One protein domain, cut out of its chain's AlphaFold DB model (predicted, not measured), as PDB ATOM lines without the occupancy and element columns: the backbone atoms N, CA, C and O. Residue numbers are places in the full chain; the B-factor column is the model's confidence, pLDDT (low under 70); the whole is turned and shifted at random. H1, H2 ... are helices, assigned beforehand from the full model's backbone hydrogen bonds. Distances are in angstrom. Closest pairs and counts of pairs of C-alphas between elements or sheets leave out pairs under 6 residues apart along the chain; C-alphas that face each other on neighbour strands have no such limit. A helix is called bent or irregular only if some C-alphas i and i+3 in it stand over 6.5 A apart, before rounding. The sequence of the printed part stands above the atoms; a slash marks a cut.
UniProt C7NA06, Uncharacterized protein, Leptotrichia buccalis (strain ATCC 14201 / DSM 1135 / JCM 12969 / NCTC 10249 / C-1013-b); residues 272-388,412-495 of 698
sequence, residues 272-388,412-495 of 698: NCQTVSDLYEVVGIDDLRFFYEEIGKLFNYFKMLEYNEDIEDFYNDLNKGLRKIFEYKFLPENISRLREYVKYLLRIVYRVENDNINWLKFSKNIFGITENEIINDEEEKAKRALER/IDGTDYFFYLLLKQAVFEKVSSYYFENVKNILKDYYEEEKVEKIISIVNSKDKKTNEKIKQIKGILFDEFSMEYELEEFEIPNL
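What this domain is: This is residues 272 to 388 and 412 to 495 of the 698 residues of an uncharacterized protein of Leptotrichia buccalis (strain ATCC 14201 / DSM 1135 / JCM 12969 / NCTC 10249 / C-1013-b) (UniProt C7NA06). Two helical bundles meet at a corner: one has H2, H4 and H5 side by side, with H1 beside H2, and the other is a four-helix bundle of H8, H9, H10 and H11, where residue 311 of H4 meets residues 414 to 418 of H8 and the two helices stand about perpendicular. Short H3 sits at the junction on H8, H6 and H12 pack on H5, and residues 381 to 388 of H7 stick out as a free arm. The printed part has 201 residues with twelve named helices, H1 to H12 in order, and no named strand; its class is all helix. The whole is compact, with a radius of gyration of the C-alphas of 17.9 A, and spans 56 by 48 by 30 A.

Where its parts are: H1, residues 273 to 282, begins at C-alpha 273 (22.771, -7.420, 19.458). H2 is residues 286 to 296 and H3 residues 301 to 306. H4, residues 311 to 327, is 25.3 A long. H5, residues 332 to 351, is 28.0 A long and irregular: C-alphas 337 and 340 are 7.2 A apart, with a kink of 48 degrees near residue 339. H6 is residues 371 to 374 and H7 residues 377 to 388. H8, residues 414 to 428, is 21.0 A long, and H9, residues 433 to 446, 20.2 A. H10 is residues 449 to 460, H11 residues 466 to 477. H12, residues 492 to 495, ends at C-alpha 495 (12.561, -2.112, 13.287).

How they stand to each other: H1 and H2 form a helical hairpin, closest at the C-alphas of Ser 277 and Arg 289, 4.2 A. H2, H4 and H5 are an up and down bundle, each running against the one before. H4 touches H5 with residues 315 to 322 alone, at a shallow tilt of 27 degrees; the closest C-alphas are those of Tyr 315 and Val 349, 6.2 A. H5 touches H6 at Arg 347 and Ile 374, C-alphas 5.4 A apart. H5 and H12 only just touch, with 3 pairs of C-alphas within 8 A. H4 and H8 only just touch, with 3 such pairs, about perpendicular at 76 degrees. H8, H9, H10 and H11 are the second up and down bundle; H8 touches H11 at Lys 424 and Ile 470, C-alphas 6.1 A apart. Every O i to N i+4 pair is within hydrogen-bond range in H1, H2, H3, H7, H8, H10 and H11, against 12 of 13 in H4, 13 of 16 in H5 and 5 of 10 in H9; H6 and H12 are too short for such a pair.

The domain as a whole: The C-alphas of Val 282 and Arg 388 are the two farthest apart, 56.2 A. Residues 389 to 411 are not printed, and C-alphas 388 and 412 are 22.3 A apart across the cut. The links H5 to H6 and H11 to H12 are long. Mean pLDDT of the printed part is 73.5; 58 residues are under 70, among them 375 to 388 and 479 to 495.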
ATOM      1  N   ASN A 272      24.414  -6.035  15.702       75.25
ATOM      2  CA  ASN A 272      25.311  -6.489  16.764       75.25
ATOM      3  C   ASN A 272      24.599  -6.445  18.123       75.25
ATOM      4  O   ASN A 272      24.862  -5.592  18.977       75.25
ATOM      5  N   CYS A 273      23.663  -7.373  18.306       81.56
ATOM      6  CA  CYS A 273      22.771  -7.420  19.458       81.56
ATOM      7  C   CYS A 273      23.517  -7.581  20.794       81.56
ATOM      8  O   CYS A 273      23.099  -6.985  21.785       81.56
ATOM      9  N   GLN A 274      24.652  -8.291  20.824       83.56
ATOM     10  CA  GLN A 274      25.457  -8.423  22.044       83.56
ATOM     11  C   GLN A 274      25.984  -7.065  22.513       83.56
ATOM     12  O   GLN A 274      25.771  -6.677  23.656       83.56
ATOM     13  N   THR A 275      26.598  -6.293  21.611       83.94
ATOM     14  CA  THR A 275      27.114  -4.962  21.974       83.94
ATOM     15  C   THR A 275      25.977  -4.010  22.347       83.94
ATOM     16  O   THR A 275      26.130  -3.177  23.237       83.94
ATOM     17  N   VAL A 276      24.819  -4.126  21.691       84.12
ATOM     18  CA  VAL A 276      23.626  -3.347  22.049       84.12
ATOM     19  C   VAL A 276      23.146  -3.689  23.461       84.12
ATOM     20  O   VAL A 276      22.855  -2.775  24.231       84.12
ATOM     21  N   SER A 277      23.111  -4.975  23.817       87.88
ATOM     22  CA  SER A 277      22.773  -5.441  25.162       87.88
ATOM     23  C   SER A 277      23.731  -4.869  26.210       87.88
ATOM     24  O   SER A 277      23.282  -4.188  27.135       87.88
ATOM     25  N   ASP A 278      25.045  -5.013  26.002       87.31
ATOM     26  CA  ASP A 278      26.076  -4.498  26.912       87.31
ATOM     27  C   ASP A 278      25.935  -2.976  27.117       87.31
ATOM     28  O   ASP A 278      26.042  -2.454  28.227       87.31
ATOM     29  N   LEU A 279      25.642  -2.224  26.051       84.50
ATOM     30  CA  LEU A 279      25.432  -0.778  26.145       84.50
ATOM     31  C   LEU A 279      24.122  -0.416  26.867       84.50
ATOM     32  O   LEU A 279      24.091   0.583  27.591       84.50
ATOM     33  N   TYR A 280      23.054  -1.208  26.711       84.31
ATOM     34  CA  TYR A 280      21.817  -1.034  27.481       84.31
ATOM     35  C   TYR A 280      21.986  -1.384  28.961       84.31
ATOM     36  O   TYR A 280      21.367  -0.730  29.805       84.31
ATOM     37  N   GLU A 281      22.864  -2.333  29.291       85.06
ATOM     38  CA  GLU A 281      23.298  -2.577  30.666       85.06
ATOM     39  C   GLU A 281      23.985  -1.339  31.245       85.06
ATOM     40  O   GLU A 281      23.638  -0.900  32.341       85.06
ATOM     41  N   VAL A 282      24.888  -0.717  30.476       78.62
ATOM     42  CA  VAL A 282      25.588   0.503  30.897       78.62
ATOM     43  C   VAL A 282      24.620   1.648  31.169       78.62
ATOM     44  O   VAL A 282      24.837   2.350  32.142       78.62
ATOM     45  N   VAL A 283      23.552   1.849  30.380       75.69
ATOM     46  CA  VAL A 283      22.515   2.872  30.681       75.69
ATOM     47  C   VAL A 283      21.451   2.393  31.688       75.69
ATOM     48  O   VAL A 283      20.516   3.120  32.053       75.69
ATOM     49  N   GLY A 284      21.577   1.156  32.167       72.56
ATOM     50  CA  GLY A 284      20.688   0.519  33.130       72.56
ATOM     51  C   GLY A 284      19.258   0.314  32.624       72.56
ATOM     52  O   GLY A 284      18.322   0.424  33.419       72.56
ATOM     53  N   ILE A 285      19.046   0.130  31.318       77.00
ATOM     54  CA  ILE A 285      17.728  -0.217  30.763       77.00
ATOM     55  C   ILE A 285      17.651  -1.740  30.634       77.00
ATOM     56  O   ILE A 285      17.881  -2.297  29.562       77.00
ATOM     57  N   ASP A 286      17.327  -2.400  31.750       82.25
ATOM     58  CA  ASP A 286      17.296  -3.866  31.856       82.25
ATOM     59  C   ASP A 286      16.356  -4.522  30.835       82.25
ATOM     60  O   ASP A 286      16.709  -5.551  30.266       82.25
ATOM     61  N   ASP A 287      15.210  -3.896  30.559       82.12
ATOM     62  CA  ASP A 287      14.245  -4.322  29.542       82.12
ATOM     63  C   ASP A 287      14.906  -4.530  28.171       82.12
ATOM     64  O   ASP A 287      14.804  -5.593  27.560       82.12
ATOM     65  N   LEU A 288      15.605  -3.502  27.681       85.69
ATOM     66  CA  LEU A 288      16.225  -3.529  26.360       85.69
ATOM     67  C   LEU A 288      17.481  -4.398  26.366       85.69
ATOM     68  O   LEU A 288      17.692  -5.129  25.405       85.69
ATOM     69  N   ARG A 289      18.260  -4.397  27.459       90.19
ATOM     70  CA  ARG A 289      19.364  -5.352  27.641       90.19
ATOM     71  C   ARG A 289      18.864  -6.781  27.444       90.19
ATOM     72  O   ARG A 289      19.343  -7.477  26.560       90.19
ATOM     73  N   PHE A 290      17.861  -7.187  28.224       91.69
ATOM     74  CA  PHE A 290      17.286  -8.530  28.173       91.69
ATOM     75  C   PHE A 290      16.786  -8.886  26.769       91.69
ATOM     76  O   PHE A 290      17.085  -9.962  26.258       91.69
ATOM     77  N   PHE A 291      16.066  -7.968  26.124       90.12
ATOM     78  CA  PHE A 291      15.555  -8.181  24.777       90.12
ATOM     79  C   PHE A 291      16.671  -8.459  23.755       90.12
ATOM     80  O   PHE A 291      16.632  -9.470  23.055       90.12
ATOM     81  N   TYR A 292      17.680  -7.583  23.680       87.50
ATOM     82  CA  TYR A 292      18.790  -7.748  22.736       87.50
ATOM     83  C   TYR A 292      19.693  -8.930  23.094       87.50
ATOM     84  O   TYR A 292      20.273  -9.536  22.199       87.50
ATOM     85  N   GLU A 293      19.785  -9.297  24.372       90.38
ATOM     86  CA  GLU A 293      20.478 -10.508  24.805       90.38
ATOM     87  C   GLU A 293      19.785 -11.777  24.281       90.38
ATOM     88  O   GLU A 293      20.450 -12.653  23.734       90.38
ATOM     89  N   GLU A 294      18.457 -11.888  24.407       90.31
ATOM     90  CA  GLU A 294      17.727 -13.076  23.941       90.31
ATOM     91  C   GLU A 294      17.715 -13.198  22.416       90.31
ATOM     92  O   GLU A 294      17.926 -14.291  21.894       90.31
ATOM     93  N   ILE A 295      17.533 -12.094  21.688       85.62
ATOM     94  CA  ILE A 295      17.569 -12.117  20.220       85.62
ATOM     95  C   ILE A 295      19.000 -12.301  19.695       85.62
ATOM     96  O   ILE A 295      19.222 -13.036  18.730       85.62
ATOM     97  N   GLY A 296      19.995 -11.703  20.354       82.88
ATOM     98  CA  GLY A 296      21.404 -11.816  19.971       82.88
ATOM     99  C   GLY A 296      21.985 -13.222  20.097       82.88
ATOM    100  O   GLY A 296      22.937 -13.543  19.391       82.88
ATOM    101  N   LYS A 297      21.388 -14.082  20.933       86.31
ATOM    102  CA  LYS A 297      21.730 -15.513  21.017       86.31
ATOM    103  C   LYS A 297      21.395 -16.289  19.743       86.31
ATOM    104  O   LYS A 297      21.912 -17.386  19.594       86.31
ATOM    105  N   LEU A 298      20.538 -15.749  18.873       83.69
ATOM    106  CA  LEU A 298      20.031 -16.413  17.667       83.69
ATOM    107  C   LEU A 298      20.597 -15.778  16.393       83.69
ATOM    108  O   LEU A 298      21.099 -16.469  15.513       83.69
ATOM    109  N   PHE A 299      20.540 -14.447  16.313       79.00
ATOM    110  CA  PHE A 299      20.924 -13.676  15.129       79.00
ATOM    111  C   PHE A 299      22.396 -13.250  15.190       79.00
ATOM    112  O   PHE A 299      22.725 -12.070  15.308       79.00
ATOM    113  N   ASN A 300      23.284 -14.241  15.127       78.81
ATOM    114  CA  ASN A 300      24.728 -14.083  14.960       78.81
ATOM    115  C   ASN A 300      25.180 -14.983  13.808       78.81
ATOM    116  O   ASN A 300      24.749 -16.132  13.755       78.81
ATOM    117  N   TYR A 301      26.063 -14.509  12.925       81.12
ATOM    118  CA  TYR A 301      26.486 -15.281  11.750       81.12
ATOM    119  C   TYR A 301      26.960 -16.704  12.086       81.12
ATOM    120  O   TYR A 301      26.503 -17.665  11.475       81.12
ATOM    121  N   PHE A 302      27.841 -16.857  13.079       81.25
ATOM    122  CA  PHE A 302      28.366 -18.170  13.460       81.25
ATOM    123  C   PHE A 302      27.288 -19.062  14.067       81.25
ATOM    124  O   PHE A 302      27.256 -20.248  13.767       81.25
ATOM    125  N   LYS A 303      26.381 -18.493  14.867       85.75
ATOM    126  CA  LYS A 303      25.262 -19.259  15.416       85.75
ATOM    127  C   LYS A 303      24.293 -19.701  14.320       85.75
ATOM    128  O   LYS A 303      23.839 -20.836  14.333       85.75
ATOM    129  N   MET A 304      24.005 -18.823  13.364       85.44
ATOM    130  CA  MET A 304      23.161 -19.150  12.221       85.44
ATOM    131  C   MET A 304      23.784 -20.237  11.351       85.44
ATOM    132  O   MET A 304      23.075 -21.144  10.945       85.44
ATOM    133  N   LEU A 305      25.103 -20.213  11.140       85.06
ATOM    134  CA  LEU A 305      25.800 -21.298  10.445       85.06
ATOM    135  C   LEU A 305      25.624 -22.665  11.123       85.06
ATOM    136  O   LEU A 305      25.560 -23.664  10.414       85.06
ATOM    137  N   GLU A 306      25.563 -22.727  12.459       86.94
ATOM    138  CA  GLU A 306      25.325 -23.989  13.183       86.94
ATOM    139  C   GLU A 306      23.942 -24.579  12.867       86.94
ATOM    140  O   GLU A 306      23.807 -25.795  12.804       86.94
ATOM    141  N   TYR A 307      22.934 -23.737  12.614       86.62
ATOM    142  CA  TYR A 307      21.587 -24.181  12.238       86.62
ATOM    143  C   TYR A 307      21.483 -24.665  10.782       86.62
ATOM    144  O   TYR A 307      20.438 -25.156  10.384       86.62
ATOM    145  N   ASN A 308      22.541 -24.564   9.972       79.88
ATOM    146  CA  ASN A 308      22.499 -25.063   8.592       79.88
ATOM    147  C   ASN A 308      22.356 -26.595   8.513       79.88
ATOM    148  O   ASN A 308      21.960 -27.101   7.466       79.88
ATOM    149  N   GLU A 309      22.716 -27.328   9.574       80.06
ATOM    150  CA  GLU A 309      22.540 -28.787   9.640       80.06
ATOM    151  C   GLU A 309      21.067 -29.182   9.820       80.06
ATOM    152  O   GLU A 309      20.634 -30.184   9.256       80.06
ATOM    153  N   ASP A 310      20.309 -28.380  10.573       83.75
ATOM    154  CA  ASP A 310      18.873 -28.538  10.793       83.75
ATOM    155  C   ASP A 310      18.225 -27.151  10.936       83.75
ATOM    156  O   ASP A 310      18.272 -26.503  11.985       83.75
ATOM    157  N   ILE A 311      17.638 -26.671   9.839       83.81
ATOM    158  CA  ILE A 311      17.061 -25.326   9.761       83.81
ATOM    159  C   ILE A 311      15.860 -25.185  10.712       83.81
ATOM    160  O   ILE A 311      15.587 -24.082  11.202       83.81
ATOM    161  N   GLU A 312      15.161 -26.278  11.039       83.44
ATOM    162  CA  GLU A 312      14.038 -26.234  11.979       83.44
ATOM    163  C   GLU A 312      14.482 -25.818  13.388       83.44
ATOM    164  O   GLU A 312      13.726 -25.147  14.102       83.44
ATOM    165  N   ASP A 313      15.720 -26.133  13.782       87.06
ATOM    166  CA  ASP A 313      16.267 -25.745  15.084       87.06
ATOM    167  C   ASP A 313      16.339 -24.221  15.254       87.06
ATOM    168  O   ASP A 313      16.050 -23.713  16.346       87.06
ATOM    169  N   PHE A 314      16.627 -23.469  14.184       87.69
ATOM    170  CA  PHE A 314      16.600 -22.003  14.221       87.69
ATOM    171  C   PHE A 314      15.202 -21.486  14.580       87.69
ATOM    172  O   PHE A 314      15.047 -20.650  15.477       87.69
ATOM    173  N   TYR A 315      14.168 -21.999  13.909       85.12
ATOM    174  CA  TYR A 315      12.783 -21.581  14.131       85.12
ATOM    175  C   TYR A 315      12.270 -22.006  15.513       85.12
ATOM    176  O   TYR A 315      11.599 -21.224  16.199       85.12
ATOM    177  N   ASN A 316      12.651 -23.198  15.971       85.50
ATOM    178  CA  ASN A 316      12.350 -23.692  17.312       85.50
ATOM    179  C   ASN A 316      12.979 -22.815  18.401       85.50
ATOM    180  O   ASN A 316      12.317 -22.461  19.386       85.50
ATOM    181  N   ASP A 317      14.244 -22.430  18.242       88.19
ATOM    182  CA  ASP A 317      14.936 -21.577  19.205       88.19
ATOM    183  C   ASP A 317      14.450 -20.122  19.158       88.19
ATOM    184  O   ASP A 317      14.303 -19.498  20.215       88.19
ATOM    185  N   LEU A 318      14.080 -19.607  17.980       87.25
ATOM    186  CA  LEU A 318      13.392 -18.322  17.847       87.25
ATOM    187  C   LEU A 318      12.069 -18.310  18.616       87.25
ATOM    188  O   LEU A 318      11.805 -17.379  19.382       87.25
ATOM    189  N   ASN A 319      11.270 -19.369  18.491       86.06
ATOM    190  CA  ASN A 319      10.018 -19.508  19.226       86.06
ATOM    191  C   ASN A 319      10.240 -19.552  20.754       86.06
ATOM    192  O   ASN A 319       9.545 -18.870  21.516       86.06
ATOM    193  N   LYS A 320      11.262 -20.285  21.227       87.75
ATOM    194  CA  LYS A 320      11.656 -20.297  22.651       87.75
ATOM    195  C   LYS A 320      12.092 -18.910  23.137       87.75
ATOM    196  O   LYS A 320      11.699 -18.502  24.232       87.75
ATOM    197  N   GLY A 321      12.889 -18.190  22.345       88.88
ATOM    198  CA  GLY A 321      13.337 -16.827  22.649       88.88
ATOM    199  C   GLY A 321      12.165 -15.852  22.764       88.88
ATOM    200  O   GLY A 321      12.039 -15.140  23.763       88.88
ATOM    201  N   LEU A 322      11.238 -15.890  21.801       88.12
ATOM    202  CA  LEU A 322      10.010 -15.095  21.833       88.12
ATOM    203  C   LEU A 322       9.170 -15.390  23.073       88.12
ATOM    204  O   LEU A 322       8.736 -14.457  23.746       88.12
ATOM    205  N   ARG A 323       8.991 -16.658  23.446       88.25
ATOM    206  CA  ARG A 323       8.241 -17.011  24.655       88.25
ATOM    207  C   ARG A 323       8.821 -16.365  25.915       88.25
ATOM    208  O   ARG A 323       8.070 -15.788  26.698       88.25
ATOM    209  N   LYS A 324      10.147 -16.389  26.087       90.62
ATOM    210  CA  LYS A 324      10.809 -15.705  27.212       90.62
ATOM    211  C   LYS A 324      10.583 -14.195  27.181       90.62
ATOM    212  O   LYS A 324      10.356 -13.598  28.230       90.62
ATOM    213  N   ILE A 325      10.613 -13.584  25.994       90.75
ATOM    214  CA  ILE A 325      10.300 -12.161  25.815       90.75
ATOM    215  C   ILE A 325       8.867 -11.873  26.277       90.75
ATOM    216  O   ILE A 325       8.650 -10.949  27.051       90.75
ATOM    217  N   PHE A 326       7.885 -12.690  25.909       88.19
ATOM    218  CA  PHE A 326       6.503 -12.490  26.358       88.19
ATOM    219  C   PHE A 326       6.281 -12.726  27.861       88.19
ATOM    220  O   PHE A 326       5.371 -12.131  28.440       88.19
ATOM    221  N   GLU A 327       7.088 -13.578  28.494       88.00
ATOM    222  CA  GLU A 327       7.046 -13.837  29.939       88.00
ATOM    223  C   GLU A 327       7.775 -12.748  30.762       88.00
ATOM    224  O   GLU A 327       7.554 -12.630  31.971       88.00
ATOM    225  N   TYR A 328       8.608 -11.916  30.124       87.25
ATOM    226  CA  TYR A 328       9.347 -10.840  30.781       87.25
ATOM    227  C   TYR A 328       8.460  -9.634  31.126       87.25
ATOM    228  O   TYR A 328       7.594  -9.198  30.364       87.25
ATOM    229  N   LYS A 329       8.704  -9.038  32.298       85.31
ATOM    230  CA  LYS A 329       7.925  -7.905  32.809       85.31
ATOM    231  C   LYS A 329       8.510  -6.562  32.355       85.31
ATOM    232  O   LYS A 329       9.155  -5.873  33.140       85.31
ATOM    233  N   PHE A 330       8.218  -6.184  31.115       76.31
ATOM    234  CA  PHE A 330       8.612  -4.892  30.546       76.31
ATOM    235  C   PHE A 330       7.875  -3.697  31.169       76.31
ATOM    236  O   PHE A 330       6.697  -3.774  31.539       76.31
ATOM    237  N   LEU A 331       8.545  -2.546  31.198       67.00
ATOM    238  CA  LEU A 331       7.910  -1.251  31.411       67.00
ATOM    239  C   LEU A 331       7.067  -0.857  30.181       67.00
ATOM    240  O   LEU A 331       7.513  -1.055  29.047       67.00
ATOM    241  N   PRO A 332       5.888  -0.223  30.362       59.34
ATOM    242  CA  PRO A 332       4.998   0.139  29.253       59.34
ATOM    243  C   PRO A 332       5.655   0.977  28.147       59.34
ATOM    244  O   PRO A 332       5.316   0.833  26.975       59.34
ATOM    245  N   GLU A 333       6.604   1.840  28.509       59.09
ATOM    246  CA  GLU A 333       7.352   2.662  27.552       59.09
ATOM    247  C   GLU A 333       8.250   1.838  26.622       59.09
ATOM    248  O   GLU A 333       8.414   2.204  25.463       59.09
ATOM    249  N   ASN A 334       8.778   0.704  27.089       68.31
ATOM    250  CA  ASN A 334       9.630  -0.173  26.286       68.31
ATOM    251  C   ASN A 334       8.813  -1.183  25.478       68.31
ATOM    252  O   ASN A 334       9.208  -1.519  24.366       68.31
ATOM    253  N   ILE A 335       7.635  -1.589  25.970       67.00
ATOM    254  CA  ILE A 335       6.687  -2.415  25.203       67.00
ATOM    255  C   ILE A 335       6.363  -1.748  23.863       67.00
ATOM    256  O   ILE A 335       6.459  -2.385  22.819       67.00
ATOM    257  N   SER A 336       6.038  -0.450  23.882       64.12
ATOM    258  CA  SER A 336       5.724   0.309  22.664       64.12
ATOM    259  C   SER A 336       6.880   0.331  21.661       64.12
ATOM    260  O   SER A 336       6.623   0.305  20.466       64.12
ATOM    261  N   ARG A 337       8.127   0.377  22.145       69.38
ATOM    262  CA  ARG A 337       9.340   0.439  21.313       69.38
ATOM    263  C   ARG A 337       9.668  -0.901  20.661       69.38
ATOM    264  O   ARG A 337      10.161  -0.953  19.547       69.38
ATOM    265  N   LEU A 338       9.420  -1.993  21.379       76.12
ATOM    266  CA  LEU A 338       9.758  -3.343  20.925       76.12
ATOM    267  C   LEU A 338       8.632  -4.006  20.124       76.12
ATOM    268  O   LEU A 338       8.874  -5.003  19.448       76.12
ATOM    269  N   ARG A 339       7.406  -3.474  20.193       77.69
ATOM    270  CA  ARG A 339       6.203  -4.070  19.599       77.69
ATOM    271  C   ARG A 339       6.378  -4.448  18.132       77.69
ATOM    272  O   ARG A 339       6.059  -5.571  17.759       77.69
ATOM    273  N   GLU A 340       6.857  -3.520  17.312       71.25
ATOM    274  CA  GLU A 340       6.996  -3.735  15.869       71.25
ATOM    275  C   GLU A 340       8.053  -4.798  15.562       71.25
ATOM    276  O   GLU A 340       7.838  -5.662  14.712       71.25
ATOM    277  N   TYR A 341       9.141  -4.816  16.334       76.81
ATOM    278  CA  TYR A 341      10.171  -5.842  16.219       76.81
ATOM    279  C   TYR A 341       9.639  -7.225  16.600       76.81
ATOM    280  O   TYR A 341       9.826  -8.199  15.875       76.81
ATOM    281  N   VAL A 342       8.931  -7.320  17.727       80.50
ATOM    282  CA  VAL A 342       8.316  -8.574  18.178       80.50
ATOM    283  C   VAL A 342       7.270  -9.055  17.171       80.50
ATOM    284  O   VAL A 342       7.216 -10.246  16.876       80.50
ATOM    285  N   LYS A 343       6.480  -8.143  16.589       77.56
ATOM    286  CA  LYS A 343       5.524  -8.457  15.519       77.56
ATOM    287  C   LYS A 343       6.226  -9.056  14.302       77.56
ATOM    288  O   LYS A 343       5.764 -10.066  13.784       77.56
ATOM    289  N   TYR A 344       7.344  -8.475  13.874       76.50
ATOM    290  CA  TYR A 344       8.137  -9.019  12.773       76.50
ATOM    291  C   TYR A 344       8.653 -10.429  13.077       76.50
ATOM    292  O   TYR A 344       8.428 -11.335  12.282       76.50
ATOM    293  N   LEU A 345       9.267 -10.651  14.241       80.69
ATOM    294  CA  LEU A 345       9.747 -11.983  14.620       80.69
ATOM    295  C   LEU A 345       8.619 -13.020  14.706       80.69
ATOM    296  O   LEU A 345       8.810 -14.173  14.330       80.69
ATOM    297  N   LEU A 346       7.433 -12.616  15.171       79.44
ATOM    298  CA  LEU A 346       6.259 -13.485  15.182       79.44
ATOM    299  C   LEU A 346       5.804 -13.861  13.771       79.44
ATOM    300  O   LEU A 346       5.429 -15.009  13.567       79.44
ATOM    301  N   ARG A 347       5.876 -12.943  12.797       76.75
ATOM    302  CA  ARG A 347       5.594 -13.257  11.384       76.75
ATOM    303  C   ARG A 347       6.550 -14.311  10.832       76.75
ATOM    304  O   ARG A 347       6.103 -15.173  10.089       76.75
ATOM    305  N   ILE A 348       7.828 -14.270  11.224       76.31
ATOM    306  CA  ILE A 348       8.814 -15.291  10.831       76.31
ATOM    307  C   ILE A 348       8.369 -16.669  11.324       76.31
ATOM    308  O   ILE A 348       8.249 -17.593  10.531       76.31
ATOM    309  N   VAL A 349       8.089 -16.799  12.624       75.50
ATOM    310  CA  VAL A 349       7.702 -18.090  13.220       75.50
ATOM    311  C   VAL A 349       6.340 -18.564  12.704       75.50
ATOM    312  O   VAL A 349       6.143 -19.759  12.528       75.50
ATOM    313  N   TYR A 350       5.407 -17.644  12.444       73.19
ATOM    314  CA  TYR A 350       4.054 -17.970  11.988       73.19
ATOM    315  C   TYR A 350       4.028 -18.557  10.571       73.19
ATOM    316  O   TYR A 350       3.204 -19.416  10.286       73.19
ATOM    317  N   ARG A 351       4.915 -18.094   9.681       67.38
ATOM    318  CA  ARG A 351       4.892 -18.451   8.254       67.38
ATOM    319  C   ARG A 351       5.489 -19.813   7.923       67.38
ATOM    320  O   ARG A 351       5.124 -20.379   6.905       67.38
ATOM    321  N   VAL A 352       6.378 -20.337   8.760       64.12
ATOM    322  CA  VAL A 352       7.129 -21.576   8.478       64.12
ATOM    323  C   VAL A 352       6.354 -22.830   8.925       64.12
ATOM    324  O   VAL A 352       6.956 -23.806   9.341       64.12
ATOM    325  N   GLU A 353       5.011 -22.783   8.916       54.81
ATOM    326  CA  GLU A 353       4.082 -23.848   9.370       54.81
ATOM    327  C   GLU A 353       4.513 -24.603  10.642       54.81
ATOM    328  O   GLU A 353       4.161 -25.755  10.880       54.81
ATOM    329  N   ASN A 354       5.275 -23.943  11.513       54.31
ATOM    330  CA  ASN A 354       5.812 -24.588  12.691       54.31
ATOM    331  C   ASN A 354       4.715 -24.523  13.760       54.31
ATOM    332  O   ASN A 354       4.354 -23.438  14.221       54.31
ATOM    333  N   ASP A 355       4.164 -25.680  14.122       49.75
ATOM    334  CA  ASP A 355       2.939 -25.946  14.899       49.75
ATOM    335  C   ASP A 355       2.757 -25.208  16.264       49.75
ATOM    336  O   ASP A 355       1.882 -25.550  17.059       49.75
ATOM    337  N   ASN A 356       3.569 -24.213  16.643       57.28
ATOM    338  CA  ASN A 356       3.756 -23.829  18.045       57.28
ATOM    339  C   ASN A 356       3.865 -22.325  18.374       57.28
ATOM    340  O   ASN A 356       4.570 -21.971  19.320       57.28
ATOM    341  N   ILE A 357       3.072 -21.437  17.756       62.97
ATOM    342  CA  ILE A 357       2.682 -20.159  18.416       62.97
ATOM    343  C   ILE A 357       1.472 -20.364  19.358       62.97
ATOM    344  O   ILE A 357       1.037 -19.441  20.034       62.97
ATOM    345  N   ASN A 358       0.973 -21.594  19.529       66.25
ATOM    346  CA  ASN A 358      -0.166 -21.940  20.402       66.25
ATOM    347  C   ASN A 358      -0.071 -21.418  21.854       66.25
ATOM    348  O   ASN A 358      -1.086 -21.253  22.539       66.25
ATOM    349  N   TRP A 359       1.139 -21.146  22.351       74.56
ATOM    350  CA  TRP A 359       1.347 -20.526  23.662       74.56
ATOM    351  C   TRP A 359       0.931 -19.042  23.704       74.56
ATOM    352  O   TRP A 359       0.576 -18.531  24.773       74.56
ATOM    353  N   LEU A 360       0.940 -18.347  22.566       70.44
ATOM    354  CA  LEU A 360       0.562 -16.949  22.433       70.44
ATOM    355  C   LEU A 360      -0.960 -16.821  22.387       70.44
ATOM    356  O   LEU A 360      -1.625 -17.047  21.381       70.44
ATOM    357  N   LYS A 361      -1.538 -16.369  23.496       68.75
ATOM    358  CA  LYS A 361      -2.938 -15.938  23.509       68.75
ATOM    359  C   LYS A 361      -3.008 -14.500  23.009       68.75
ATOM    360  O   LYS A 361      -2.788 -13.580  23.798       68.75
ATOM    361  N   PHE A 362      -3.366 -14.296  21.738       68.69
ATOM    362  CA  PHE A 362      -3.485 -12.962  21.122       68.69
ATOM    363  C   PHE A 362      -4.341 -11.986  21.943       68.69
ATOM    364  O   PHE A 362      -4.008 -10.812  22.054       68.69
ATOM    365  N   SER A 363      -5.370 -12.474  22.638       55.22
ATOM    366  CA  SER A 363      -6.224 -11.666  23.520       55.22
ATOM    367  C   SER A 363      -5.571 -11.180  24.827       55.22
ATOM    368  O   SER A 363      -6.160 -10.351  25.519       55.22
ATOM    369  N   LYS A 364      -4.396 -11.698  25.214       63.34
ATOM    370  CA  LYS A 364      -3.740 -11.427  26.512       63.34
ATOM    371  C   LYS A 364      -2.237 -11.158  26.405       63.34
ATOM    372  O   LYS A 364      -1.522 -11.268  27.399       63.34
ATOM    373  N   ASN A 365      -1.747 -10.840  25.214       78.75
ATOM    374  CA  ASN A 365      -0.321 -10.668  24.983       78.75
ATOM    375  C   ASN A 365       0.154  -9.260  25.395       78.75
ATOM    376  O   ASN A 365      -0.561  -8.276  25.198       78.75
ATOM    377  N   ILE A 366       1.353  -9.163  25.979       78.94
ATOM    378  CA  ILE A 366       1.852  -7.916  26.589       78.94
ATOM    379  C   ILE A 366       2.110  -6.791  25.574       78.94
ATOM    380  O   ILE A 366       2.063  -5.624  25.949       78.94
ATOM    381  N   PHE A 367       2.328  -7.125  24.298       79.81
ATOM    382  CA  PHE A 367       2.581  -6.166  23.216       79.81
ATOM    383  C   PHE A 367       1.302  -5.701  22.499       79.81
ATOM    384  O   PHE A 367       1.362  -4.821  21.638       79.81
ATOM    385  N   GLY A 368       0.139  -6.273  22.834       77.94
ATOM    386  CA  GLY A 368      -1.128  -5.973  22.167       77.94
ATOM    387  C   GLY A 368      -1.086  -6.232  20.657       77.94
ATOM    388  O   GLY A 368      -1.672  -5.466  19.895       77.94
ATOM    389  N   ILE A 369      -0.333  -7.244  20.218       78.06
ATOM    390  CA  ILE A 369      -0.256  -7.665  18.811       78.06
ATOM    391  C   ILE A 369      -1.445  -8.575  18.516       78.06
ATOM    392  O   ILE A 369      -1.700  -9.518  19.263       78.06
ATOM    393  N   THR A 370      -2.188  -8.298  17.455       76.06
ATOM    394  CA  THR A 370      -3.319  -9.137  17.041       76.06
ATOM    395  C   THR A 370      -2.915 -10.127  15.954       76.06
ATOM    396  O   THR A 370      -1.920  -9.935  15.263       76.06
ATOM    397  N   GLU A 371      -3.697 -11.192  15.799       74.06
ATOM    398  CA  GLU A 371      -3.481 -12.201  14.758       74.06
ATOM    399  C   GLU A 371      -3.546 -11.581  13.351       74.06
ATOM    400  O   GLU A 371      -2.635 -11.774  12.555       74.06
ATOM    401  N   ASN A 372      -4.518 -10.697  13.098       70.25
ATOM    402  CA  ASN A 372      -4.646  -9.932  11.846       70.25
ATOM    403  C   ASN A 372      -3.485  -8.959  11.576       70.25
ATOM    404  O   ASN A 372      -3.381  -8.407  10.491       70.25
ATOM    405  N   GLU A 373      -2.641  -8.658  12.564       69.94
ATOM    406  CA  GLU A 373      -1.427  -7.864  12.329       69.94
ATOM    407  C   GLU A 373      -0.233  -8.735  11.925       69.94
ATOM    408  O   GLU A 373       0.788  -8.219  11.455       69.94
ATOM    409  N   ILE A 374      -0.343 -10.046  12.124       71.06
ATOM    410  CA  ILE A 374       0.635 -11.046  11.705       71.06
ATOM    411  C   ILE A 374       0.241 -11.595  10.332       71.06
ATOM    412  O   ILE A 374       1.100 -11.635   9.456       71.06
ATOM    413  N   ILE A 375      -1.041 -11.925  10.147       64.81
ATOM    414  CA  ILE A 375      -1.640 -12.393   8.890       64.81
ATOM    415  C   ILE A 375      -1.940 -11.183   7.998       64.81
ATOM    416  O   ILE A 375      -2.641 -10.274   8.433       64.81
ATOM    417  N   ASN A 376      -1.420 -11.131   6.769       56.09
ATOM    418  CA  ASN A 376      -1.702 -10.002   5.867       56.09
ATOM    419  C   ASN A 376      -3.099 -10.129   5.217       56.09
ATOM    420  O   ASN A 376      -3.587 -11.237   5.000       56.09
ATOM    421  N   ASP A 377      -3.724  -9.009   4.823       45.53
ATOM    422  CA  ASP A 377      -5.030  -8.991   4.129       45.53
ATOM    423  C   ASP A 377      -5.016  -9.839   2.837       45.53
ATOM    424  O   ASP A 377      -6.043 -10.368   2.412       45.53
ATOM    425  N   GLU A 378      -3.846  -9.980   2.210       47.00
ATOM    426  CA  GLU A 378      -3.600 -10.791   1.009       47.00
ATOM    427  C   GLU A 378      -3.574 -12.303   1.311       47.00
ATOM    428  O   GLU A 378      -4.175 -13.077   0.565       47.00
ATOM    429  N   GLU A 379      -2.997 -12.723   2.447       47.75
ATOM    430  CA  GLU A 379      -3.066 -14.114   2.938       47.75
ATOM    431  C   GLU A 379      -4.520 -14.489   3.257       47.75
ATOM    432  O   GLU A 379      -4.982 -15.569   2.893       47.75
ATOM    433  N   GLU A 380      -5.295 -13.576   3.857       48.31
ATOM    434  CA  GLU A 380      -6.736 -13.779   4.031       48.31
ATOM    435  C   GLU A 380      -7.488 -13.841   2.692       48.31
ATOM    436  O   GLU A 380      -8.420 -14.635   2.562       48.31
ATOM    437  N   LYS A 381      -7.127 -13.034   1.683       47.25
ATOM    438  CA  LYS A 381      -7.737 -13.127   0.342       47.25
ATOM    439  C   LYS A 381      -7.455 -14.481  -0.305       47.25
ATOM    440  O   LYS A 381      -8.390 -15.060  -0.856       47.25
ATOM    441  N   ALA A 382      -6.224 -14.982  -0.217       46.75
ATOM    442  CA  ALA A 382      -5.834 -16.286  -0.748       46.75
ATOM    443  C   ALA A 382      -6.576 -17.423  -0.024       46.75
ATOM    444  O   ALA A 382      -7.223 -18.256  -0.659       46.75
ATOM    445  N   LYS A 383      -6.633 -17.369   1.312       48.56
ATOM    446  CA  LYS A 383      -7.383 -18.324   2.144       48.56
ATOM    447  C   LYS A 383      -8.885 -18.313   1.833       48.56
ATOM    448  O   LYS A 383      -9.506 -19.361   1.688       48.56
ATOM    449  N   ARG A 384      -9.478 -17.130   1.631       44.06
ATOM    450  CA  ARG A 384     -10.882 -16.988   1.200       44.06
ATOM    451  C   ARG A 384     -11.117 -17.435  -0.248       44.06
ATOM    452  O   ARG A 384     -12.238 -17.818  -0.574       44.06
ATOM    453  N   ALA A 385     -10.120 -17.348  -1.131       45.41
ATOM    454  CA  ALA A 385     -10.213 -17.856  -2.502       45.41
ATOM    455  C   ALA A 385     -10.233 -19.394  -2.520       45.41
ATOM    456  O   ALA A 385     -11.071 -19.981  -3.206       45.41
ATOM    457  N   LEU A 386      -9.412 -20.029  -1.680       45.81
ATOM    458  CA  LEU A 386      -9.428 -21.472  -1.424       45.81
ATOM    459  C   LEU A 386     -10.760 -21.944  -0.815       45.81
ATOM    460  O   LEU A 386     -11.384 -22.877  -1.320       45.81
ATOM    461  N   GLU A 387     -11.283 -21.236   0.194       46.66
ATOM    462  CA  GLU A 387     -12.596 -21.549   0.790       46.66
ATOM    463  C   GLU A 387     -13.774 -21.406  -0.192       46.66
ATOM    464  O   GLU A 387     -14.815 -22.048  -0.011       46.66
ATOM    465  N   ARG A 388     -13.641 -20.554  -1.220       43.09
ATOM    466  CA  ARG A 388     -14.635 -20.399  -2.295       43.09
ATOM    467  C   ARG A 388     -14.545 -21.530  -3.319       43.09
ATOM    468  O   ARG A 388     -15.589 -22.082  -3.655       43.09
ATOM    469  N   ILE A 412       5.853 -19.896   2.382       54.34
ATOM    470  CA  ILE A 412       7.233 -19.479   2.105       54.34
ATOM    471  C   ILE A 412       8.118 -20.652   2.506       54.34
ATOM    472  O   ILE A 412       8.010 -21.104   3.647       54.34
ATOM    473  N   ASP A 413       9.027 -21.086   1.630       65.38
ATOM    474  CA  ASP A 413      10.031 -22.073   2.017       65.38
ATOM    475  C   ASP A 413      10.869 -21.511   3.181       65.38
ATOM    476  O   ASP A 413      11.622 -20.536   3.048       65.38
ATOM    477  N   GLY A 414      10.705 -22.113   4.364       71.31
ATOM    478  CA  GLY A 414      11.455 -21.754   5.565       71.31
ATOM    479  C   GLY A 414      12.967 -21.838   5.344       71.31
ATOM    480  O   GLY A 414      13.721 -21.106   5.988       71.31
ATOM    481  N   THR A 415      13.407 -22.658   4.394       77.81
ATOM    482  CA  THR A 415      14.798 -22.797   3.965       77.81
ATOM    483  C   THR A 415      15.298 -21.534   3.265       77.81
ATOM    484  O   THR A 415      16.295 -20.943   3.695       77.81
ATOM    485  N   ASP A 416      14.571 -21.045   2.255       78.00
ATOM    486  CA  ASP A 416      14.898 -19.808   1.531       78.00
ATOM    487  C   ASP A 416      14.953 -18.599   2.465       78.00
ATOM    488  O   ASP A 416      15.876 -17.774   2.412       78.00
ATOM    489  N   TYR A 417      13.980 -18.508   3.374       78.31
ATOM    490  CA  TYR A 417      13.918 -17.413   4.331       78.31
ATOM    491  C   TYR A 417      15.081 -17.453   5.329       78.31
ATOM    492  O   TYR A 417      15.674 -16.416   5.646       78.31
ATOM    493  N   PHE A 418      15.464 -18.645   5.782       83.69
ATOM    494  CA  PHE A 418      16.621 -18.828   6.645       83.69
ATOM    495  C   PHE A 418      17.927 -18.436   5.935       83.69
ATOM    496  O   PHE A 418      18.708 -17.653   6.487       83.69
ATOM    497  N   PHE A 419      18.146 -18.880   4.692       85.69
ATOM    498  CA  PHE A 419      19.343 -18.510   3.931       85.69
ATOM    499  C   PHE A 419      19.408 -17.017   3.618       85.69
ATOM    500  O   PHE A 419      20.488 -16.421   3.695       85.69
ATOM    501  N   TYR A 420      18.268 -16.377   3.353       83.56
ATOM    502  CA  TYR A 420      18.190 -14.922   3.255       83.56
ATOM    503  C   TYR A 420      18.671 -14.244   4.546       83.56
ATOM    504  O   TYR A 420      19.512 -13.340   4.485       83.56
ATOM    505  N   LEU A 421      18.198 -14.686   5.717       81.56
ATOM    506  CA  LEU A 421      18.617 -14.132   7.008       81.56
ATOM    507  C   LEU A 421      20.110 -14.382   7.297       81.56
ATOM    508  O   LEU A 421      20.794 -13.463   7.752       81.56
ATOM    509  N   LEU A 422      20.634 -15.572   6.981       85.38
ATOM    510  CA  LEU A 422      22.055 -15.909   7.130       85.38
ATOM    511  C   LEU A 422      22.937 -14.999   6.264       85.38
ATOM    512  O   LEU A 422      23.883 -14.381   6.759       85.38
ATOM    513  N   LEU A 423      22.616 -14.883   4.972       84.69
ATOM    514  CA  LEU A 423      23.352 -14.041   4.025       84.69
ATOM    515  C   LEU A 423      23.283 -12.566   4.417       84.69
ATOM    516  O   LEU A 423      24.286 -11.851   4.356       84.69
ATOM    517  N   LYS A 424      22.114 -12.118   4.876       79.62
ATOM    518  CA  LYS A 424      21.909 -10.775   5.415       79.62
ATOM    519  C   LYS A 424      22.824 -10.514   6.610       79.62
ATOM    520  O   LYS A 424      23.524  -9.500   6.612       79.62
ATOM    521  N   GLN A 425      22.884 -11.429   7.578       78.88
ATOM    522  CA  GLN A 425      23.764 -11.294   8.741       78.88
ATOM    523  C   GLN A 425      25.239 -11.257   8.333       78.88
ATOM    524  O   GLN A 425      26.006 -10.430   8.822       78.88
ATOM    525  N   ALA A 426      25.622 -12.082   7.364       79.31
ATOM    526  CA  ALA A 426      26.983 -12.143   6.864       79.31
ATOM    527  C   ALA A 426      27.421 -10.831   6.168       79.31
ATOM    528  O   ALA A 426      28.556 -10.372   6.341       79.31
ATOM    529  N   VAL A 427      26.508 -10.182   5.429       78.25
ATOM    530  CA  VAL A 427      26.720  -8.844   4.844       78.25
ATOM    531  C   VAL A 427      26.819  -7.768   5.933       78.25
ATOM    532  O   VAL A 427      27.708  -6.915   5.854       78.25
ATOM    533  N   PHE A 428      25.956  -7.800   6.956       72.00
ATOM    534  CA  PHE A 428      25.980  -6.831   8.063       72.00
ATOM    535  C   PHE A 428      27.252  -6.924   8.913       72.00
ATOM    536  O   PHE A 428      27.880  -5.900   9.196       72.00
ATOM    537  N   GLU A 429      27.662  -8.139   9.275       72.88
ATOM    538  CA  GLU A 429      28.853  -8.399  10.090       72.88
ATOM    539  C   GLU A 429      30.169  -8.242   9.307       72.88
ATOM    540  O   GLU A 429      31.248  -8.284   9.899       72.88
ATOM    541  N   LYS A 430      30.105  -8.010   7.985       74.94
ATOM    542  CA  LYS A 430      31.273  -7.924   7.087       74.94
ATOM    543  C   LYS A 430      32.183  -9.145   7.222       74.94
ATOM    544  O   LYS A 430      33.409  -9.020   7.311       74.94
ATOM    545  N   VAL A 431      31.565 -10.321   7.255       72.25
ATOM    546  CA  VAL A 431      32.265 -11.595   7.392       72.25
ATOM    547  C   VAL A 431      33.328 -11.716   6.298       72.25
ATOM    548  O   VAL A 431      33.116 -11.329   5.147       72.25
ATOM    549  N   SER A 432      34.516 -12.204   6.662       69.06
ATOM    550  CA  SER A 432      35.612 -12.318   5.702       69.06
ATOM    551  C   SER A 432      35.265 -13.320   4.600       69.06
ATOM    552  O   SER A 432      34.570 -14.311   4.828       69.06
ATOM    553  N   SER A 433      35.815 -13.107   3.404       67.62
ATOM    554  CA  SER A 433      35.601 -13.994   2.255       67.62
ATOM    555  C   SER A 433      35.992 -15.453   2.533       67.62
ATOM    556  O   SER A 433      35.464 -16.352   1.898       67.62
ATOM    557  N   TYR A 434      36.886 -15.694   3.501       67.06
ATOM    558  CA  TYR A 434      37.272 -17.036   3.937       67.06
ATOM    559  C   TYR A 434      36.098 -17.818   4.541       67.06
ATOM    560  O   TYR A 434      35.892 -18.977   4.203       67.06
ATOM    561  N   TYR A 435      35.301 -17.184   5.405       70.94
ATOM    562  CA  TYR A 435      34.153 -17.840   6.037       70.94
ATOM    563  C   TYR A 435      32.957 -17.977   5.090       70.94
ATOM    564  O   TYR A 435      32.113 -18.845   5.306       70.94
ATOM    565  N   PHE A 436      32.894 -17.161   4.035       72.81
ATOM    566  CA  PHE A 436      31.857 -17.262   3.010       72.81
ATOM    567  C   PHE A 436      32.006 -18.478   2.098       72.81
ATOM    568  O   PHE A 436      31.009 -18.905   1.523       72.81
ATOM    569  N   GLU A 437      33.195 -19.073   1.987       72.62
ATOM    570  CA  GLU A 437      33.369 -20.298   1.197       72.62
ATOM    571  C   GLU A 437      32.541 -21.458   1.776       72.62
ATOM    572  O   GLU A 437      31.982 -22.264   1.037       72.62
ATOM    573  N   ASN A 438      32.364 -21.485   3.102       75.12
ATOM    574  CA  ASN A 438      31.478 -22.446   3.758       75.12
ATOM    575  C   ASN A 438      30.013 -22.207   3.375       75.12
ATOM    576  O   ASN A 438      29.316 -23.154   3.035       75.12
ATOM    577  N   VAL A 439      29.558 -20.949   3.365       81.62
ATOM    578  CA  VAL A 439      28.194 -20.593   2.930       81.62
ATOM    579  C   VAL A 439      27.992 -20.951   1.464       81.62
ATOM    580  O   VAL A 439      26.952 -21.487   1.111       81.62
ATOM    581  N   LYS A 440      28.990 -20.707   0.608       83.38
ATOM    582  CA  LYS A 440      28.948 -21.070  -0.811       83.38
ATOM    583  C   LYS A 440      28.712 -22.567  -1.002       83.38
ATOM    584  O   LYS A 440      27.871 -22.932  -1.812       83.38
ATOM    585  N   ASN A 441      29.440 -23.411  -0.270       82.94
ATOM    586  CA  ASN A 441      29.268 -24.861  -0.351       82.94
ATOM    587  C   ASN A 441      27.871 -25.284   0.103       82.94
ATOM    588  O   ASN A 441      27.230 -26.053  -0.594       82.94
ATOM    589  N   ILE A 442      27.380 -24.708   1.201       85.00
ATOM    590  CA  ILE A 442      26.043 -25.005   1.722       85.00
ATOM    591  C   ILE A 442      24.974 -24.583   0.714       85.00
ATOM    592  O   ILE A 442      24.121 -25.380   0.364       85.00
ATOM    593  N   LEU A 443      25.052 -23.372   0.156       86.25
ATOM    594  CA  LEU A 443      24.087 -22.902  -0.841       86.25
ATOM    595  C   LEU A 443      24.064 -23.761  -2.114       86.25
ATOM    596  O   LEU A 443      23.019 -23.842  -2.748       86.25
ATOM    597  N   LYS A 444      25.179 -24.399  -2.499       87.06
ATOM    598  CA  LYS A 444      25.226 -25.311  -3.659       87.06
ATOM    599  C   LYS A 444      24.410 -26.585  -3.456       87.06
ATOM    600  O   LYS A 444      24.033 -27.201  -4.447       87.06
ATOM    601  N   ASP A 445      24.131 -26.957  -2.208       85.62
ATOM    602  CA  ASP A 445      23.275 -28.101  -1.898       85.62
ATOM    603  C   ASP A 445      21.782 -27.771  -2.109       85.62
ATOM    604  O   ASP A 445      20.982 -28.684  -2.301       85.62
ATOM    605  N   TYR A 446      21.415 -26.479  -2.135       84.25
ATOM    606  CA  TYR A 446      20.025 -26.005  -2.241       84.25
ATOM    607  C   TYR A 446      19.714 -25.257  -3.547       84.25
ATOM    608  O   TYR A 446      18.568 -25.232  -3.986       84.25
ATOM    609  N   TYR A 447      20.712 -24.647  -4.190       86.06
ATOM    610  CA  TYR A 447      20.522 -23.794  -5.364       86.06
ATOM    611  C   TYR A 447      21.485 -24.133  -6.500       86.06
ATOM    612  O   TYR A 447      22.615 -24.573  -6.287       86.06
ATOM    613  N   GLU A 448      21.067 -23.824  -7.731       86.81
ATOM    614  CA  GLU A 448      21.915 -23.953  -8.914       86.81
ATOM    615  C   GLU A 448      23.197 -23.116  -8.809       86.81
ATOM    616  O   GLU A 448      23.196 -21.988  -8.308       86.81
ATOM    617  N   GLU A 449      24.297 -23.634  -9.363       86.06
ATOM    618  CA  GLU A 449      25.618 -23.004  -9.266       86.06
ATOM    619  C   GLU A 449      25.629 -21.557  -9.792       86.06
ATOM    620  O   GLU A 449      26.256 -20.691  -9.184       86.06
ATOM    621  N   GLU A 450      24.872 -21.251 -10.852       85.31
ATOM    622  CA  GLU A 450      24.741 -19.883 -11.371       85.31
ATOM    623  C   GLU A 450      24.085 -18.936 -10.349       85.31
ATOM    624  O   GLU A 450      24.536 -17.798 -10.166       85.31
ATOM    625  N   LYS A 451      23.041 -19.406  -9.653       87.12
ATOM    626  CA  LYS A 451      22.331 -18.653  -8.607       87.12
ATOM    627  C   LYS A 451      23.268 -18.376  -7.430       87.12
ATOM    628  O   LYS A 451      23.364 -17.235  -6.971       87.12
ATOM    629  N   VAL A 452      24.031 -19.384  -7.005       86.94
ATOM    630  CA  VAL A 452      25.019 -19.256  -5.922       86.94
ATOM    631  C   VAL A 452      26.135 -18.276  -6.291       86.94
ATOM    632  O   VAL A 452      26.440 -17.378  -5.505       86.94
ATOM    633  N   GLU A 453      26.726 -18.380  -7.484       86.38
ATOM    634  CA  GLU A 453      27.791 -17.463  -7.919       86.38
ATOM    635  C   GLU A 453      27.300 -16.007  -7.992       86.38
ATOM    636  O   GLU A 453      28.013 -15.088  -7.571       86.38
ATOM    637  N   LYS A 454      26.051 -15.775  -8.430       87.81
ATOM    638  CA  LYS A 454      25.427 -14.439  -8.389       87.81
ATOM    639  C   LYS A 454      25.354 -13.902  -6.957       87.81
ATOM    640  O   LYS A 454      25.828 -12.790  -6.718       87.81
ATOM    641  N   ILE A 455      24.848 -14.686  -6.003       87.38
ATOM    642  CA  ILE A 455      24.764 -14.295  -4.583       87.38
ATOM    643  C   ILE A 455      26.153 -13.963  -4.021       87.38
ATOM    644  O   ILE A 455      26.355 -12.887  -3.450       87.38
ATOM    645  N   ILE A 456      27.138 -14.840  -4.230       85.56
ATOM    646  CA  ILE A 456      28.504 -14.657  -3.723       85.56
ATOM    647  C   ILE A 456      29.166 -13.412  -4.330       85.56
ATOM    648  O   ILE A 456      29.858 -12.670  -3.624       85.56
ATOM    649  N   SER A 457      28.918 -13.121  -5.611       84.88
ATOM    650  CA  SER A 457      29.420 -11.903  -6.257       84.88
ATOM    651  C   SER A 457      28.847 -10.624  -5.628       84.88
ATOM    652  O   SER A 457      29.578  -9.655  -5.410       84.88
ATOM    653  N   ILE A 458      27.558 -10.630  -5.260       86.31
ATOM    654  CA  ILE A 458      26.884  -9.495  -4.619       86.31
ATOM    655  C   ILE A 458      27.448  -9.269  -3.222       86.31
ATOM    656  O   ILE A 458      27.834  -8.147  -2.885       86.31
ATOM    657  N   VAL A 459      27.558 -10.332  -2.429       81.00
ATOM    658  CA  VAL A 459      28.135 -10.281  -1.082       81.00
ATOM    659  C   VAL A 459      29.548  -9.683  -1.113       81.00
ATOM    660  O   VAL A 459      29.833  -8.735  -0.373       81.00
ATOM    661  N   ASN A 460      30.409 -10.178  -2.010       80.19
ATOM    662  CA  ASN A 460      31.817  -9.780  -2.107       80.19
ATOM    663  C   ASN A 460      32.056  -8.420  -2.783       80.19
ATOM    664  O   ASN A 460      33.175  -7.902  -2.727       80.19
ATOM    665  N   SER A 461      31.040  -7.822  -3.410       81.44
ATOM    666  CA  SER A 461      31.186  -6.526  -4.079       81.44
ATOM    667  C   SER A 461      31.613  -5.433  -3.087       81.44
ATOM    668  O   SER A 461      30.968  -5.212  -2.064       81.44
ATOM    669  N   LYS A 462      32.733  -4.749  -3.338       73.62
ATOM    670  CA  LYS A 462      33.222  -3.687  -2.436       73.62
ATOM    671  C   LYS A 462      32.538  -2.343  -2.677       73.62
ATOM    672  O   LYS A 462      32.479  -1.532  -1.760       73.62
ATOM    673  N   ASP A 463      31.991  -2.160  -3.874       71.62
ATOM    674  CA  ASP A 463      31.471  -0.877  -4.351       71.62
ATOM    675  C   ASP A 463      29.972  -0.682  -4.055       71.62
ATOM    676  O   ASP A 463      29.452   0.417  -4.219       71.62
ATOM    677  N   LYS A 464      29.265  -1.731  -3.600       73.50
ATOM    678  CA  LYS A 464      27.824  -1.677  -3.294       73.50
ATOM    679  C   LYS A 464      27.552  -1.423  -1.813       73.50
ATOM    680  O   LYS A 464      28.164  -2.047  -0.939       73.50
ATOM    681  N   LYS A 465      26.564  -0.567  -1.531       73.44
ATOM    682  CA  LYS A 465      26.048  -0.313  -0.172       73.44
ATOM    683  C   LYS A 465      25.347  -1.568   0.377       73.44
ATOM    684  O   LYS A 465      24.761  -2.342  -0.378       73.44
ATOM    685  N   THR A 466      25.362  -1.762   1.700       69.75
ATOM    686  CA  THR A 466      24.767  -2.938   2.378       69.75
ATOM    687  C   THR A 466      23.313  -3.193   1.967       69.75
ATOM    688  O   THR A 466      22.964  -4.318   1.620       69.75
ATOM    689  N   ASN A 467      22.483  -2.148   1.932       66.25
ATOM    690  CA  ASN A 467      21.057  -2.274   1.604       66.25
ATOM    691  C   ASN A 467      20.839  -2.741   0.158       66.25
ATOM    692  O   ASN A 467      19.955  -3.551  -0.109       66.25
ATOM    693  N   GLU A 468      21.677  -2.276  -0.772       76.44
ATOM    694  CA  GLU A 468      21.612  -2.674  -2.178       76.44
ATOM    695  C   GLU A 468      21.961  -4.158  -2.348       76.44
ATOM    696  O   GLU A 468      21.273  -4.880  -3.069       76.44
ATOM    697  N   LYS A 469      22.984  -4.633  -1.623       80.69
ATOM    698  CA  LYS A 469      23.344  -6.056  -1.603       80.69
ATOM    699  C   LYS A 469      22.189  -6.917  -1.104       80.69
ATOM    700  O   LYS A 469      21.841  -7.895  -1.754       80.69
ATOM    701  N   ILE A 470      21.581  -6.538   0.021       76.25
ATOM    702  CA  ILE A 470      20.460  -7.275   0.624       76.25
ATOM    703  C   ILE A 470      19.268  -7.325  -0.337       76.25
ATOM    704  O   ILE A 470      18.692  -8.392  -0.534       76.25
ATOM    705  N   LYS A 471      18.933  -6.202  -0.986       76.88
ATOM    706  CA  LYS A 471      17.835  -6.129  -1.961       76.88
ATOM    707  C   LYS A 471      18.058  -7.060  -3.156       76.88
ATOM    708  O   LYS A 471      17.127  -7.732  -3.585       76.88
ATOM    709  N   GLN A 472      19.284  -7.124  -3.675       81.50
ATOM    710  CA  GLN A 472      19.624  -8.009  -4.792       81.50
ATOM    711  C   GLN A 472      19.623  -9.485  -4.381       81.50
ATOM    712  O   GLN A 472      19.108 -10.309  -5.124       81.50
ATOM    713  N   ILE A 473      20.147  -9.819  -3.195       81.88
ATOM    714  CA  ILE A 473      20.085 -11.190  -2.658       81.88
ATOM    715  C   ILE A 473      18.626 -11.628  -2.503       81.88
ATOM    716  O   ILE A 473      18.278 -12.728  -2.922       81.88
ATOM    717  N   LYS A 474      17.764 -10.749  -1.976       77.25
ATOM    718  CA  LYS A 474      16.325 -11.000  -1.855       77.25
ATOM    719  C   LYS A 474      15.690 -11.311  -3.214       77.25
ATOM    720  O   LYS A 474      15.053 -12.343  -3.346       77.25
ATOM    721  N   GLY A 475      15.921 -10.473  -4.226       75.38
ATOM    722  CA  GLY A 475      15.370 -10.697  -5.571       75.38
ATOM    723  C   GLY A 475      15.936 -11.919  -6.303       75.38
ATOM    724  O   GLY A 475      15.369 -12.336  -7.300       75.38
ATOM    725  N   ILE A 476      17.057 -12.486  -5.840       79.50
ATOM    726  CA  ILE A 476      17.554 -13.768  -6.350       79.50
ATOM    727  C   ILE A 476      16.867 -14.928  -5.634       79.50
ATOM    728  O   ILE A 476      16.493 -15.898  -6.281       79.50
ATOM    729  N   LEU A 477      16.759 -14.877  -4.304       76.06
ATOM    730  CA  LEU A 477      16.200 -15.983  -3.527       76.06
ATOM    731  C   LEU A 477      14.698 -16.152  -3.774       76.06
ATOM    732  O   LEU A 477      14.268 -17.288  -3.922       76.06
ATOM    733  N   PHE A 478      13.954 -15.054  -3.914       72.06
ATOM    734  CA  PHE A 478      12.504 -15.054  -4.123       72.06
ATOM    735  C   PHE A 478      12.161 -14.615  -5.565       72.06
ATOM    736  O   PHE A 478      12.550 -13.517  -5.966       72.06
ATOM    737  N   ASP A 479      11.450 -15.450  -6.336       57.03
ATOM    738  CA  ASP A 479      11.105 -15.199  -7.752       57.03
ATOM    739  C   ASP A 479      10.065 -14.072  -7.947       57.03
ATOM    740  O   ASP A 479       9.103 -13.952  -7.180       57.03
ATOM    741  N   GLU A 480      10.203 -13.306  -9.045       41.91
ATOM    742  CA  GLU A 480       9.312 -12.195  -9.462       41.91
ATOM    743  C   GLU A 480       7.837 -12.602  -9.683       41.91
ATOM    744  O   GLU A 480       6.971 -11.730  -9.715       41.91
ATOM    745  N   PHE A 481       7.540 -13.900  -9.842       36.59
ATOM    746  CA  PHE A 481       6.193 -14.432 -10.111       36.59
ATOM    747  C   PHE A 481       5.489 -15.071  -8.906       36.59
ATOM    748  O   PHE A 481       4.327 -15.455  -9.030       36.59
ATOM    749  N   SER A 482       6.121 -15.135  -7.729       45.12
ATOM    750  CA  SER A 482       5.338 -15.316  -6.502       45.12
ATOM    751  C   SER A 482       4.524 -14.036  -6.313       45.12
ATOM    752  O   SER A 482       5.110 -12.957  -6.324       45.12
ATOM    753  N   MET A 483       3.186 -14.115  -6.254       37.56
ATOM    754  CA  MET A 483       2.328 -12.939  -6.066       37.56
ATOM    755  C   MET A 483       2.864 -12.072  -4.925       37.56
ATOM    756  O   MET A 483       2.710 -12.408  -3.756       37.56
ATOM    757  N   GLU A 484       3.530 -10.991  -5.317       37.16
ATOM    758  CA  GLU A 484       3.638  -9.691  -4.672       37.16
ATOM    759  C   GLU A 484       3.269  -9.672  -3.184       37.16
ATOM    760  O   GLU A 484       2.355  -8.983  -2.738       37.16
ATOM    761  N   TYR A 485       4.064 -10.342  -2.355       45.69
ATOM    762  CA  TYR A 485       4.181  -9.877  -0.989       45.69
ATOM    763  C   TYR A 485       5.059  -8.635  -1.050       45.69
ATOM    764  O   TYR A 485       6.289  -8.727  -1.067       45.69
ATOM    765  N   GLU A 486       4.422  -7.460  -1.045       40.09
ATOM    766  CA  GLU A 486       4.987  -6.252  -0.448       40.09
ATOM    767  C   GLU A 486       5.347  -6.587   1.006       40.09
ATOM    768  O   GLU A 486       4.685  -6.230   1.980       40.09
ATOM    769  N   LEU A 487       6.435  -7.328   1.176       42.91
ATOM    770  CA  LEU A 487       7.246  -7.302   2.358       42.91
ATOM    771  C   LEU A 487       7.807  -5.880   2.378       42.91
ATOM    772  O   LEU A 487       8.977  -5.662   2.056       42.91
ATOM    773  N   GLU A 488       6.992  -4.920   2.831       44.66
ATOM    774  CA  GLU A 488       7.463  -3.864   3.726       44.66
ATOM    775  C   GLU A 488       8.025  -4.572   4.970       44.66
ATOM    776  O   GLU A 488       7.494  -4.548   6.081       44.66
ATOM    777  N   GLU A 489       9.096  -5.329   4.745       48.66
ATOM    778  CA  GLU A 489       9.936  -5.912   5.750       48.66
ATOM    779  C   GLU A 489      10.568  -4.711   6.402       48.66
ATOM    780  O   GLU A 489      11.476  -4.062   5.875       48.66
ATOM    781  N   PHE A 490      10.060  -4.388   7.575       44.22
ATOM    782  CA  PHE A 490      10.862  -3.627   8.478       44.22
ATOM    783  C   PHE A 490      12.156  -4.455   8.699       44.22
ATOM    784  O   PHE A 490      12.147  -5.535   9.283       44.22
ATOM    785  N   GLU A 491      13.272  -4.019   8.113       51.28
ATOM    786  CA  GLU A 491      14.602  -4.576   8.356       51.28
ATOM    787  C   GLU A 491      14.893  -4.567   9.874       51.28
ATOM    788  O   GLU A 491      14.398  -3.696  10.575       51.28
ATOM    789  N   ILE A 492      15.727  -5.464  10.417       42.34
ATOM    790  CA  ILE A 492      16.213  -5.343  11.813       42.34
ATOM    791  C   ILE A 492      16.728  -3.903  12.102       42.34
ATOM    792  O   ILE A 492      16.324  -3.332  13.117       42.34
ATOM    793  N   PRO A 493      17.495  -3.271  11.183       40.41
ATOM    794  CA  PRO A 493      17.781  -1.827  11.165       40.41
ATOM    795  C   PRO A 493      16.579  -0.866  11.084       40.41
ATOM    796  O   PRO A 493      16.621   0.202  11.684       40.41
ATOM    797  N   ASN A 494      15.508  -1.223  10.367       42.75
ATOM    798  CA  ASN A 494      14.289  -0.409  10.231       42.75
ATOM    799  C   ASN A 494      13.279  -0.631  11.382       42.75
ATOM    800  O   ASN A 494      12.309   0.118  11.476       42.75
ATOM    801  N   LEU A 495      13.460  -1.675  12.204       41.06
ATOM    802  CA  LEU A 495      12.561  -2.112  13.287       41.06
ATOM    803  C   LEU A 495      13.030  -1.730  14.674       41.06
ATOM    804  O   LEU A 495      12.227  -1.543  15.585       41.06
TER     805      LEU A 495